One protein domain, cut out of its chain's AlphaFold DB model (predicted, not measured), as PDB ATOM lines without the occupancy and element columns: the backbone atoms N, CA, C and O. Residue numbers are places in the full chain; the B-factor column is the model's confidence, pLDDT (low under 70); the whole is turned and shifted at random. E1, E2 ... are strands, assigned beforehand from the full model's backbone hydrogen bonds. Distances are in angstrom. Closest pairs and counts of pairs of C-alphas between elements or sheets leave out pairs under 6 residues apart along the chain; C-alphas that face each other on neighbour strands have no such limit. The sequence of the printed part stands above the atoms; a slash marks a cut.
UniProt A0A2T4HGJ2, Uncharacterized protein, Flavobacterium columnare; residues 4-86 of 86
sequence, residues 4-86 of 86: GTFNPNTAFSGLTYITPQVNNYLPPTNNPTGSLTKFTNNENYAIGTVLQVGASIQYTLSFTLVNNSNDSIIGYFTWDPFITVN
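Overview. This is residues 4 to 86 of the 86 residues of an uncharacterized protein of Flavobacterium columnare (UniProt A0A2T4HGJ2). Two long antiparallel ribbons make an open V, joined near its closed end by residues 8 to 15 and 48 to 55. In one arm E2 runs on into E3, beside E4 running on into E5; in the other the long strand E6 pairs with E7 and E8 on one side and E1 on the other. The printed part has 83 residues, with no named helix and eight strands, E1 to E8 in chain order, an all-strand domain. It is only just extended, close to loose, with a radius of gyration of the C-alphas of 17.8 A and spans of 47 by 32 by 20 A.

Arrangement. E1, residues 4 to 7, is antiparallel to E6, residues 56 to 67, with N 5 and O 60 3.0 A apart. E2, residues 16 to 18, is antiparallel to E5, residues 45 to 47, with N 16 and O 47 2.8 A apart. E3, residues 21 to 26, and E4, residues 37 to 42, form a hairpin at 148 degrees, with N 24 and O 39 2.8 A apart. E6 and E7, residues 72 to 79, form a hairpin at 171 degrees, with N 63 and O 77 2.9 A apart. E7 runs on into E8, residues 82 to 84, at 52 degrees; N 57 of E6 and O 83 of E8 are 2.8 A apart. E3 and E4 are apart from E6 and E7.

Along the chain. E1 begins at C-alpha 4 (-3.046, 52.256, 42.089). E6 is 33.8 A long, E7 20.8 A, E4 16.3 A and E3 15.5 A. E8 ends at C-alpha 84 (-20.007, 54.541, 41.376).

Size, cuts and confidence. The C-alphas farthest apart, of Thr 10 and Gly 34, are 48.4 A apart. The printed part has no cut and no long link. No printed residue is under 70 in pLDDT.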
ATOM      1  N   GLY A   4      -1.604  52.065  42.032       84.19
ATOM      2  CA  GLY A   4      -3.046  52.256  42.089       84.19
ATOM      3  C   GLY A   4      -3.486  52.720  43.476       84.19
ATOM      4  O   GLY A   4      -3.109  52.099  44.469       84.19
ATOM      5  N   THR A   5      -4.284  53.785  43.566       89.81
ATOM      6  CA  THR A   5      -4.815  54.283  44.849       89.81
ATOM      7  C   THR A   5      -6.281  54.676  44.743       89.81
ATOM      8  O   THR A   5      -6.685  55.295  43.764       89.81
ATOM      9  N   PHE A   6      -7.067  54.360  45.771       91.25
ATOM     10  CA  PHE A   6      -8.475  54.751  45.868       91.25
ATOM     11  C   PHE A   6      -8.656  55.947  46.799       91.25
ATOM     12  O   PHE A   6      -7.973  56.060  47.820       91.25
ATOM     13  N   ASN A   7      -9.623  56.799  46.474       91.06
ATOM     14  CA  ASN A   7     -10.110  57.866  47.335       91.06
ATOM     15  C   ASN A   7     -11.656  57.830  47.391       91.06
ATOM     16  O   ASN A   7     -12.291  58.007  46.349       91.06
ATOM     17  N   PRO A   8     -12.270  57.608  48.570       89.50
ATOM     18  CA  PRO A   8     -11.617  57.318  49.847       89.50
ATOM     19  C   PRO A   8     -10.947  55.934  49.842       89.50
ATOM     20  O   PRO A   8     -11.448  54.982  49.243       89.50
ATOM     21  N   ASN A   9      -9.813  55.809  50.537       88.19
ATOM     22  CA  ASN A   9      -9.026  54.566  50.586       88.19
ATOM     23  C   ASN A   9      -9.716  53.417  51.349       88.19
ATOM     24  O   ASN A   9      -9.212  52.299  51.361       88.19
ATOM     25  N   THR A  10     -10.867  53.687  51.965       88.56
ATOM     26  CA  THR A  10     -11.706  52.718  52.676       88.56
ATOM     27  C   THR A  10     -12.781  52.084  51.797       88.56
ATOM     28  O   THR A  10     -13.445  51.155  52.245       88.56
ATOM     29  N   ALA A  11     -12.998  52.580  50.576       85.81
ATOM     30  CA  ALA A  11     -14.114  52.123  49.748       85.81
ATOM     31  C   ALA A  11     -13.840  50.809  48.996       85.81
ATOM     32  O   ALA A  11     -14.781  50.124  48.594       85.81
ATOM     33  N   PHE A  12     -12.569  50.434  48.844       88.62
ATOM     34  CA  PHE A  12     -12.124  49.190  48.220       88.62
ATOM     35  C   PHE A  12     -11.051  48.515  49.071       88.62
ATOM     36  O   PHE A  12     -10.263  49.181  49.742       88.62
ATOM     37  N   SER A  13     -10.984  47.186  49.006       88.38
ATOM     38  CA  SER A  13      -9.824  46.449  49.503       88.38
ATOM     39  C   SER A  13      -8.572  46.788  48.685       88.38
ATOM     40  O   SER A  13      -8.657  47.268  47.553       88.38
ATOM     41  N   GLY A  14      -7.396  46.440  49.212       83.38
ATOM     42  CA  GLY A  14      -6.185  46.392  48.392       83.38
ATOM     43  C   GLY A  14      -6.386  45.512  47.148       83.38
ATOM     44  O   GLY A  14      -7.130  44.525  47.196       83.38
ATOM     45  N   LEU A  15      -5.741  45.885  46.038       86.25
ATOM     46  CA  LEU A  15      -5.805  45.136  44.785       86.25
ATOM     47  C   LEU A  15      -4.887  43.914  44.835       86.25
ATOM     48  O   LEU A  15      -3.708  44.013  45.165       86.25
ATOM     49  N   THR A  16      -5.431  42.768  44.449       88.19
ATOM     50  CA  THR A  16      -4.689  41.536  44.191       88.19
ATOM     51  C   THR A  16      -4.442  41.417  42.696       88.19
ATOM     52  O   THR A  16      -5.377  41.512  41.902       88.19
ATOM     53  N   TYR A  17      -3.192  41.188  42.308       87.75
ATOM     54  CA  TYR A  17      -2.810  41.011  40.911       87.75
ATOM     55  C   TYR A  17      -2.636  39.529  40.607       87.75
ATOM     56  O   TYR A  17      -1.890  38.841  41.304       87.75
ATOM     57  N   ILE A  18      -3.320  39.040  39.576       90.94
ATOM     58  CA  ILE A  18      -3.204  37.651  39.124       90.94
ATOM     59  C   ILE A  18      -3.001  37.598  37.612       90.94
ATOM     60  O   ILE A  18      -3.523  38.441  36.877       90.94
ATOM     61  N   THR A  19      -2.280  36.575  37.157       91.94
ATOM     62  CA  THR A  19      -1.999  36.351  35.734       91.94
ATOM     63  C   THR A  19      -2.367  34.918  35.334       91.94
ATOM     64  O   THR A  19      -1.478  34.082  35.155       91.94
ATOM     65  N   PRO A  20      -3.665  34.565  35.279       92.69
ATOM     66  CA  PRO A  20      -4.091  33.251  34.824       92.69
ATOM     67  C   PRO A  20      -3.758  33.026  33.347       92.69
ATOM     68  O   PRO A  20      -3.815  33.931  32.511       92.69
ATOM     69  N   GLN A  21      -3.490  31.764  33.029       94.62
ATOM     70  CA  GLN A  21      -3.444  31.281  31.660       94.62
ATOM     71  C   GLN A  21      -4.855  30.844  31.251       94.62
ATOM     72  O   GLN A  21      -5.445  29.956  31.872       94.62
ATOM     73  N   VAL A  22      -5.401  31.464  30.210       92.56
ATOM     74  CA  VAL A  22      -6.749  31.190  29.705       92.56
ATOM     75  C   VAL A  22      -6.703  30.641  28.285       92.56
ATOM     76  O   VAL A  22      -5.755  30.863  27.530       92.56
ATOM     77  N   ASN A  23      -7.750  29.909  27.915       93.56
ATOM     78  CA  ASN A  23      -7.910  29.361  26.576       93.56
ATOM     79  C   ASN A  23      -9.038  30.102  25.860       93.56
ATOM     80  O   ASN A  23     -10.206  29.906  26.189       93.56
ATOM     81  N   ASN A  24      -8.678  30.899  24.857       88.00
ATOM     82  CA  ASN A  24      -9.614  31.674  24.053       88.00
ATOM     83  C   ASN A  24      -9.793  30.983  22.698       88.00
ATOM     84  O   ASN A  24      -8.817  30.624  22.044       88.00
ATOM     85  N   TYR A  25     -11.037  30.779  22.275       90.94
ATOM     86  CA  TYR A  25     -11.360  30.193  20.974       90.94
ATOM     87  C   TYR A  25     -11.719  31.320  20.013       90.94
ATOM     88  O   TYR A  25     -12.794  31.903  20.123       90.94
ATOM     89  N   LEU A  26     -10.803  31.654  19.104       87.00
ATOM     90  CA  LEU A  26     -10.964  32.773  18.172       87.00
ATOM     91  C   LEU A  26     -11.046  32.260  16.729       87.00
ATOM     92  O   LEU A  26     -10.403  31.255  16.400       87.00
ATOM     93  N   PRO A  27     -11.827  32.918  15.857       86.25
ATOM     94  CA  PRO A  27     -11.802  32.622  14.432       86.25
ATOM     95  C   PRO A  27     -10.445  33.026  13.815       86.25
ATOM     96  O   PRO A  27      -9.754  33.894  14.359       86.25
ATOM     97  N   PRO A  28     -10.039  32.427  12.680       85.06
ATOM     98  CA  PRO A  28      -8.816  32.804  11.974       85.06
ATOM     99  C   PRO A  28      -8.793  34.292  11.592       85.06
ATOM    100  O   PRO A  28      -9.818  34.858  11.210       85.06
ATOM    101  N   THR A  29      -7.607  34.909  11.614       77.06
ATOM    102  CA  THR A  29      -7.367  36.355  11.393       77.06
ATOM    103  C   THR A  29      -7.914  36.917  10.075       77.06
ATOM    104  O   THR A  29      -8.073  38.127   9.953       77.06
ATOM    105  N   ASN A  30      -8.224  36.068   9.096       81.94
ATOM    106  CA  ASN A  30      -8.761  36.437   7.785       81.94
ATOM    107  C   ASN A  30     -10.107  35.767   7.448       81.94
ATOM    108  O   ASN A  30     -10.591  35.908   6.327       81.94
ATOM    109  N   ASN A  31     -10.708  35.028   8.385       86.81
ATOM    110  CA  ASN A  31     -11.986  34.353   8.178       86.81
ATOM    111  C   ASN A  31     -12.807  34.353   9.480       86.81
ATOM    112  O   ASN A  31     -12.749  33.381  10.236       86.81
ATOM    113  N   PRO A  32     -13.612  35.402   9.738       83.50
ATOM    114  CA  PRO A  32     -14.398  35.523  10.969       83.50
ATOM    115  C   PRO A  32     -15.489  34.446  11.106       83.50
ATOM    116  O   PRO A  32     -16.021  34.253  12.194       83.50
ATOM    117  N   THR A  33     -15.812  33.735  10.021       92.19
ATOM    118  CA  THR A  33     -16.766  32.613   9.994       92.19
ATOM    119  C   THR A  33     -16.094  31.237  10.011       92.19
ATOM    120  O   THR A  33     -16.776  30.217   9.931       92.19
ATOM    121  N   GLY A  34     -14.761  31.188  10.063       89.94
ATOM    122  CA  GLY A  34     -13.992  29.946  10.060       89.94
ATOM    123  C   GLY A  34     -14.097  29.173  11.376       89.94
ATOM    124  O   GLY A  34     -14.564  29.687  12.392       89.94
ATOM    125  N   SER A  35     -13.624  27.925  11.368       93.38
ATOM    126  CA  SER A  35     -13.573  27.098  12.576       93.38
ATOM    127  C   SER A  35     -12.722  27.757  13.659       93.38
ATOM    128  O   SER A  35     -11.599  28.199  13.407       93.38
ATOM    129  N   LEU A  36     -13.260  27.797  14.877       92.31
ATOM    130  CA  LEU A  36     -12.570  28.383  16.016       92.31
ATOM    131  C   LEU A  36     -11.277  27.618  16.314       92.31
ATOM    132  O   LEU A  36     -11.274  26.392  16.423       92.31
ATOM    133  N   THR A  37     -10.188  28.359  16.487       90.06
ATOM    134  CA  THR A  37      -8.884  27.826  16.882       90.06
ATOM    135  C   THR A  37      -8.609  28.196  18.334       90.06
ATOM    136  O   THR A  37      -8.931  29.301  18.773       90.06
ATOM    137  N   LYS A  38      -8.034  27.265  19.097       89.50
ATOM    138  CA  LYS A  38      -7.655  27.496  20.492       89.50
ATOM    139  C   LYS A  38      -6.369  28.320  20.555       89.50
ATOM    140  O   LYS A  38      -5.340  27.894  20.038       89.50
ATOM    141  N   PHE A  39      -6.418  29.436  21.267       88.00
ATOM    142  CA  PHE A  39      -5.270  30.253  21.640       88.00
ATOM    143  C   PHE A  39      -5.109  30.223  23.152       88.00
ATOM    144  O   PHE A  39      -6.085  30.358  23.889       88.00
ATOM    145  N   THR A  40      -3.879  30.048  23.617       91.19
ATOM    146  CA  THR A  40      -3.575  30.085  25.043       91.19
ATOM    147  C   THR A  40      -2.894  31.408  25.362       91.19
ATOM    148  O   THR A  40      -1.793  31.663  24.882       91.19
ATOM    149  N   ASN A  41      -3.565  32.245  26.153       87.69
ATOM    150  CA  ASN A  41      -3.119  33.593  26.492       87.69
ATOM    151  C   ASN A  41      -2.900  33.718  27.996       87.69
ATOM    152  O   ASN A  41      -3.580  33.063  28.782       87.69
ATOM    153  N   ASN A  42      -1.992  34.605  28.385       88.38
ATOM    154  CA  ASN A  42      -1.905  35.078  29.759       88.38
ATOM    155  C   ASN A  42      -2.726  36.358  29.871       88.38
ATOM    156  O   ASN A  42      -2.468  37.327  29.155       88.38
ATOM    157  N   GLU A  43      -3.701  36.369  30.767       89.31
ATOM    158  CA  GLU A  43      -4.515  37.549  31.043       89.31
ATOM    159  C   GLU A  43      -4.119  38.126  32.393       89.31
ATOM    160  O   GLU A  43      -3.888  37.382  33.336       89.31
ATOM    161  N   ASN A  44      -4.010  39.449  32.488       87.12
ATOM    162  CA  ASN A  44      -3.607  40.128  33.716       87.12
ATOM    163  C   ASN A  44      -4.823  40.804  34.339       87.12
ATOM    164  O   ASN A  44      -5.442  41.664  33.713       87.12
ATOM    165  N   TYR A  45      -5.121  40.455  35.586       88.06
ATOM    166  CA  TYR A  45      -6.238  41.003  36.341       88.06
ATOM    167  C   TYR A  45      -5.738  41.732  37.585       88.06
ATOM    168  O   TYR A  45      -4.798  41.288  38.245       88.06
ATOM    169  N   ALA A  46      -6.408  42.833  37.920       86.75
ATOM    170  CA  ALA A  46      -6.323  43.490  39.217       86.75
ATOM    171  C   ALA A  46      -7.698  43.375  39.883       86.75
ATOM    172  O   ALA A  46      -8.691  43.850  39.334       86.75
ATOM    173  N   ILE A  47      -7.763  42.699  41.026       89.19
ATOM    174  CA  ILE A  47      -9.011  42.313  41.686       89.19
ATOM    175  C   ILE A  47      -9.065  42.967  43.060       89.19
ATOM    176  O   ILE A  47      -8.134  42.831  43.849       89.19
ATOM    177  N   GLY A  48     -10.167  43.642  43.363       86.94
ATOM    178  CA  GLY A  48     -10.455  44.185  44.686       86.94
ATOM    179  C   GLY A  48     -11.920  43.976  45.044       86.94
ATOM    180  O   GLY A  48     -12.765  43.782  44.171       86.94
ATOM    181  N   THR A  49     -12.221  44.015  46.334       89.88
ATOM    182  CA  THR A  49     -13.582  43.919  46.862       89.88
ATOM    183  C   THR A  49     -14.088  45.311  47.207       89.88
ATOM    184  O   THR A  49     -13.384  46.079  47.863       89.88
ATOM    185  N   VAL A  50     -15.315  45.630  46.792       89.94
ATOM    186  CA  VAL A  50     -15.998  46.846  47.244       89.94
ATOM    187  C   VAL A  50     -16.324  46.705  48.728       89.94
ATOM    188  O   VAL A  50     -16.956  45.732  49.132       89.94
ATOM    189  N   LEU A  51     -15.924  47.689  49.530       90.75
ATOM    190  CA  LEU A  51     -16.195  47.737  50.969       90.75
ATOM    191  C   LEU A  51     -17.288  48.753  51.328       90.75
ATOM    192  O   LEU A  51     -17.861  48.676  52.411       90.75
ATOM    193  N   GLN A  52     -17.594  49.691  50.425       87.50
ATOM    194  CA  GLN A  52     -18.592  50.734  50.644       87.50
ATOM    195  C   GLN A  52     -19.474  50.934  49.405       87.50
ATOM    196  O   GLN A  52     -18.985  51.272  48.330       87.50
ATOM    197  N   VAL A  53     -20.785  50.754  49.577       87.31
ATOM    198  CA  VAL A  53     -21.816  51.040  48.563       87.31
ATOM    199  C   VAL A  53     -22.316  52.484  48.676       87.31
ATOM    200  O   VAL A  53     -22.165  53.118  49.722       87.31
ATOM    201  N   GLY A  54     -22.894  53.022  47.601       85.06
ATOM    202  CA  GLY A  54     -23.384  54.403  47.526       85.06
ATOM    203  C   GLY A  54     -22.280  55.467  47.505       85.06
ATOM    204  O   GLY A  54     -22.572  56.660  47.592       85.06
ATOM    205  N   ALA A  55     -21.013  55.058  47.407       82.69
ATOM    206  CA  ALA A  55     -19.867  55.953  47.322       82.69
ATOM    207  C   ALA A  55     -19.495  56.236  45.859       82.69
ATOM    208  O   ALA A  55     -19.508  55.338  45.013       82.69
ATOM    209  N   SER A  56     -19.112  57.485  45.579       88.38
ATOM    210  CA  SER A  56     -18.362  57.838  44.371       88.38
ATOM    211  C   SER A  56     -16.878  57.776  44.705       88.38
ATOM    212  O   SER A  56     -16.408  58.480  45.598       88.38
ATOM    213  N   ILE A  57     -16.164  56.877  44.039       90.94
ATOM    214  CA  ILE A  57     -14.791  56.509  44.373       90.94
ATOM    215  C   ILE A  57     -13.904  56.958  43.223       90.94
ATOM    216  O   ILE A  57     -14.077  56.504  42.093       90.94
ATOM    217  N   GLN A  58     -12.936  57.824  43.502       92.38
ATOM    218  CA  GLN A  58     -11.883  58.127  42.541       92.38
ATOM    219  C   GLN A  58     -10.815  57.039  42.637       92.38
ATOM    220  O   GLN A  58     -10.327  56.731  43.726       92.38
ATOM    221  N   TYR A  59     -10.438  56.462  41.502       91.38
ATOM    222  CA  TYR A  59      -9.330  55.519  41.418       91.38
ATOM    223  C   TYR A  59      -8.218  56.131  40.578       91.38
ATOM    224  O   TYR A  59      -8.422  56.370  39.401       91.38
ATOM    225  N   THR A  60      -7.044  56.362  41.159       92.31
ATOM    226  CA  THR A  60      -5.857  56.779  40.408       92.31
ATOM    227  C   THR A  60      -5.103  55.543  39.960       92.31
ATOM    228  O   THR A  60      -4.491  54.849  40.769       92.31
ATOM    229  N   LEU A  61      -5.130  55.276  38.660       90.44
ATOM    230  CA  LEU A  61      -4.449  54.174  38.000       90.44
ATOM    231  C   LEU A  61      -3.141  54.656  37.370       90.44
ATOM    232  O   LEU A  61      -3.171  55.567  36.551       90.44
ATOM    233  N   SER A  62      -2.012  53.999  37.653       92.06
ATOM    234  CA  SER A  62      -0.728  54.276  36.988       92.06
ATOM    235  C   SER A  62      -0.207  53.078  36.184       92.06
ATOM    236  O   SER A  62      -0.087  51.952  36.692       92.06
ATOM    237  N   PHE A  63       0.134  53.303  34.915       91.25
ATOM    238  CA  PHE A  63       0.551  52.250  33.991       91.25
ATOM    239  C   PHE A  63       1.629  52.706  33.005       91.25
ATOM    240  O   PHE A  63       1.784  53.885  32.704       91.25
ATOM    241  N   THR A  64       2.391  51.736  32.508       94.50
ATOM    242  CA  THR A  64       3.399  51.934  31.465       94.50
ATOM    243  C   THR A  64       2.806  51.488  30.139       94.50
ATOM    244  O   THR A  64       2.240  50.397  30.061       94.50
ATOM    245  N   LEU A  65       2.939  52.318  29.109       93.06
ATOM    246  CA  LEU A  65       2.626  51.934  27.741       93.06
ATOM    247  C   LEU A  65       3.904  51.419  27.077       93.06
ATOM    248  O   LEU A  65       4.936  52.091  27.121       93.06
ATOM    249  N   VAL A  66       3.829  50.241  26.463       94.19
ATOM    250  CA  VAL A  66       4.952  49.592  25.776       94.19
ATOM    251  C   VAL A  66       4.598  49.318  24.320       94.19
ATOM    252  O   VAL A  66       3.436  49.087  23.982       94.19
ATOM    253  N   ASN A  67       5.596  49.363  23.445       90.38
ATOM    254  CA  ASN A  67       5.451  48.981  22.052       90.38
ATOM    255  C   ASN A  67       5.636  47.465  21.918       90.38
ATOM    256  O   ASN A  67       6.747  46.962  22.022       90.38
ATOM    257  N   ASN A  68       4.559  46.748  21.601       86.25
ATOM    258  CA  ASN A  68       4.568  45.283  21.496       86.25
ATOM    259  C   ASN A  68       5.454  44.717  20.367       86.25
ATOM    260  O   ASN A  68       5.634  43.508  20.295       86.25
ATOM    261  N   SER A  69       5.971  45.548  19.454       93.31
ATOM    262  CA  SER A  69       6.874  45.082  18.386       93.31
ATOM    263  C   SER A  69       8.335  44.973  18.824       93.31
ATOM    264  O   SER A  69       9.104  44.250  18.195       93.31
ATOM    265  N   ASN A  70       8.732  45.710  19.863       94.50
ATOM    266  CA  ASN A  70      10.131  45.822  20.281       94.50
ATOM    267  C   ASN A  70      10.319  45.994  21.798       94.50
ATOM    268  O   ASN A  70      11.413  46.342  22.236       94.50
ATOM    269  N   ASP A  71       9.248  45.829  22.573       92.31
ATOM    270  CA  ASP A  71       9.178  45.959  24.031       92.31
ATOM    271  C   ASP A  71       9.677  47.300  24.599       92.31
ATOM    272  O   ASP A  71       9.889  47.447  25.804       92.31
ATOM    273  N   SER A  72       9.836  48.321  23.751       96.19
ATOM    274  CA  SER A  72      10.274  49.641  24.200       96.19
ATOM    275  C   SER A  72       9.175  50.351  24.988       96.19
ATOM    276  O   SER A  72       7.993  50.310  24.633       96.19
ATOM    277  N   ILE A  73       9.563  51.035  26.065       96.31
ATOM    278  CA  ILE A  73       8.651  51.874  26.844       96.31
ATOM    279  C   ILE A  73       8.319  53.123  26.025       96.31
ATOM    280  O   ILE A  73       9.202  53.910  25.696       96.31
ATOM    281  N   ILE A  74       7.033  53.312  25.729       96.50
ATOM    282  CA  ILE A  74       6.501  54.522  25.089       96.50
ATOM    283  C   ILE A  74       6.348  55.635  26.131       96.50
ATOM    284  O   ILE A  74       6.631  56.795  25.848       96.50
ATOM    285  N   GLY A  75       5.918  55.290  27.349       96.38
ATOM    286  CA  GLY A  75       5.806  56.256  28.437       96.38
ATOM    287  C   GLY A  75       5.088  55.726  29.673       96.38
ATOM    288  O   GLY A  75       4.625  54.583  29.714       96.38
ATOM    289  N   TYR A  76       4.987  56.597  30.674       95.50
ATOM    290  CA  TYR A  76       4.284  56.360  31.931       95.50
ATOM    291  C   TYR A  76       3.072  57.280  32.003       95.50
ATOM    292  O   TYR A  76       3.180  58.476  31.740       95.50
ATOM    293  N   PHE A  77       1.926  56.707  32.344       95.94
ATOM    294  CA  PHE A  77       0.638  57.377  32.289       95.94
ATOM    295  C   PHE A  77      -0.141  57.152  33.574       95.94
ATOM    296  O   PHE A  77      -0.027  56.107  34.223       95.94
ATOM    297  N   THR A  78      -0.970  58.137  33.897       94.50
ATOM    298  CA  THR A  78      -1.940  58.074  34.983       94.50
ATOM    299  C   THR A  78      -3.338  58.356  34.450       94.50
ATOM    300  O   THR A  78      -3.514  59.193  33.564       94.50
ATOM    301  N   TRP A  79      -4.333  57.650  34.977       92.88
ATOM    302  CA  TRP A  79      -5.745  57.852  34.664       92.88
ATOM    303  C   TRP A  79      -6.563  57.844  35.953       92.88
ATOM    304  O   TRP A  79      -6.342  56.984  36.800       92.88
ATOM    305  N   ASP A  80      -7.501  58.781  36.078       94.19
ATOM    306  CA  ASP A  80      -8.317  58.986  37.279       94.19
ATOM    307  C   ASP A  80      -9.818  58.755  37.009       94.19
ATOM    308  O   ASP A  80     -10.590  59.718  36.947       94.19
ATOM    309  N   PRO A  81     -10.278  57.511  36.786       92.38
ATOM    310  CA  PRO A  81     -11.702  57.223  36.675       92.38
ATOM    311  C   PRO A  81     -12.455  57.438  37.991       92.38
ATOM    312  O   PRO A  81     -11.922  57.263  39.089       92.38
ATOM    313  N   PHE A  82     -13.750  57.714  37.848       92.25
ATOM    314  CA  PHE A  82     -14.721  57.662  38.934       92.25
ATOM    315  C   PHE A  82     -15.545  56.379  38.823       92.25
ATOM    316  O   PHE A  82     -16.074  56.056  37.759       92.25
ATOM    317  N   ILE A  83     -15.650  55.654  39.932       90.06
ATOM    318  CA  ILE A  83     -16.414  54.418  40.072       90.06
ATOM    319  C   ILE A  83     -17.582  54.710  41.010       90.06
ATOM    320  O   ILE A  83     -17.376  55.132  42.147       90.06
ATOM    321  N   THR A  84     -18.803  54.468  40.544       89.00
ATOM    322  CA  THR A  84     -20.007  54.541  41.376       89.00
ATOM    323  C   THR A  84     -20.500  53.127  41.633       89.00
ATOM    324  O   THR A  84     -20.788  52.399  40.681       89.00
ATOM    325  N   VAL A  85     -20.602  52.741  42.905       82.38
ATOM    326  CA  VAL A  85     -21.206  51.462  43.301       82.38
ATOM    327  C   VAL A  85     -22.597  51.736  43.861       82.38
ATOM    328  O   VAL A  85     -22.709  52.401  44.890       82.38
ATOM    329  N   ASN A  86     -23.629  51.228  43.187       81.56
ATOM    330  CA  ASN A  86     -25.031  51.334  43.603       81.56
ATOM    331  C   ASN A  86     -25.500  50.058  44.296       81.56
ATOM    332  O   ASN A  86     -25.146  48.969  43.791       81.56
TER     333      ASN A  86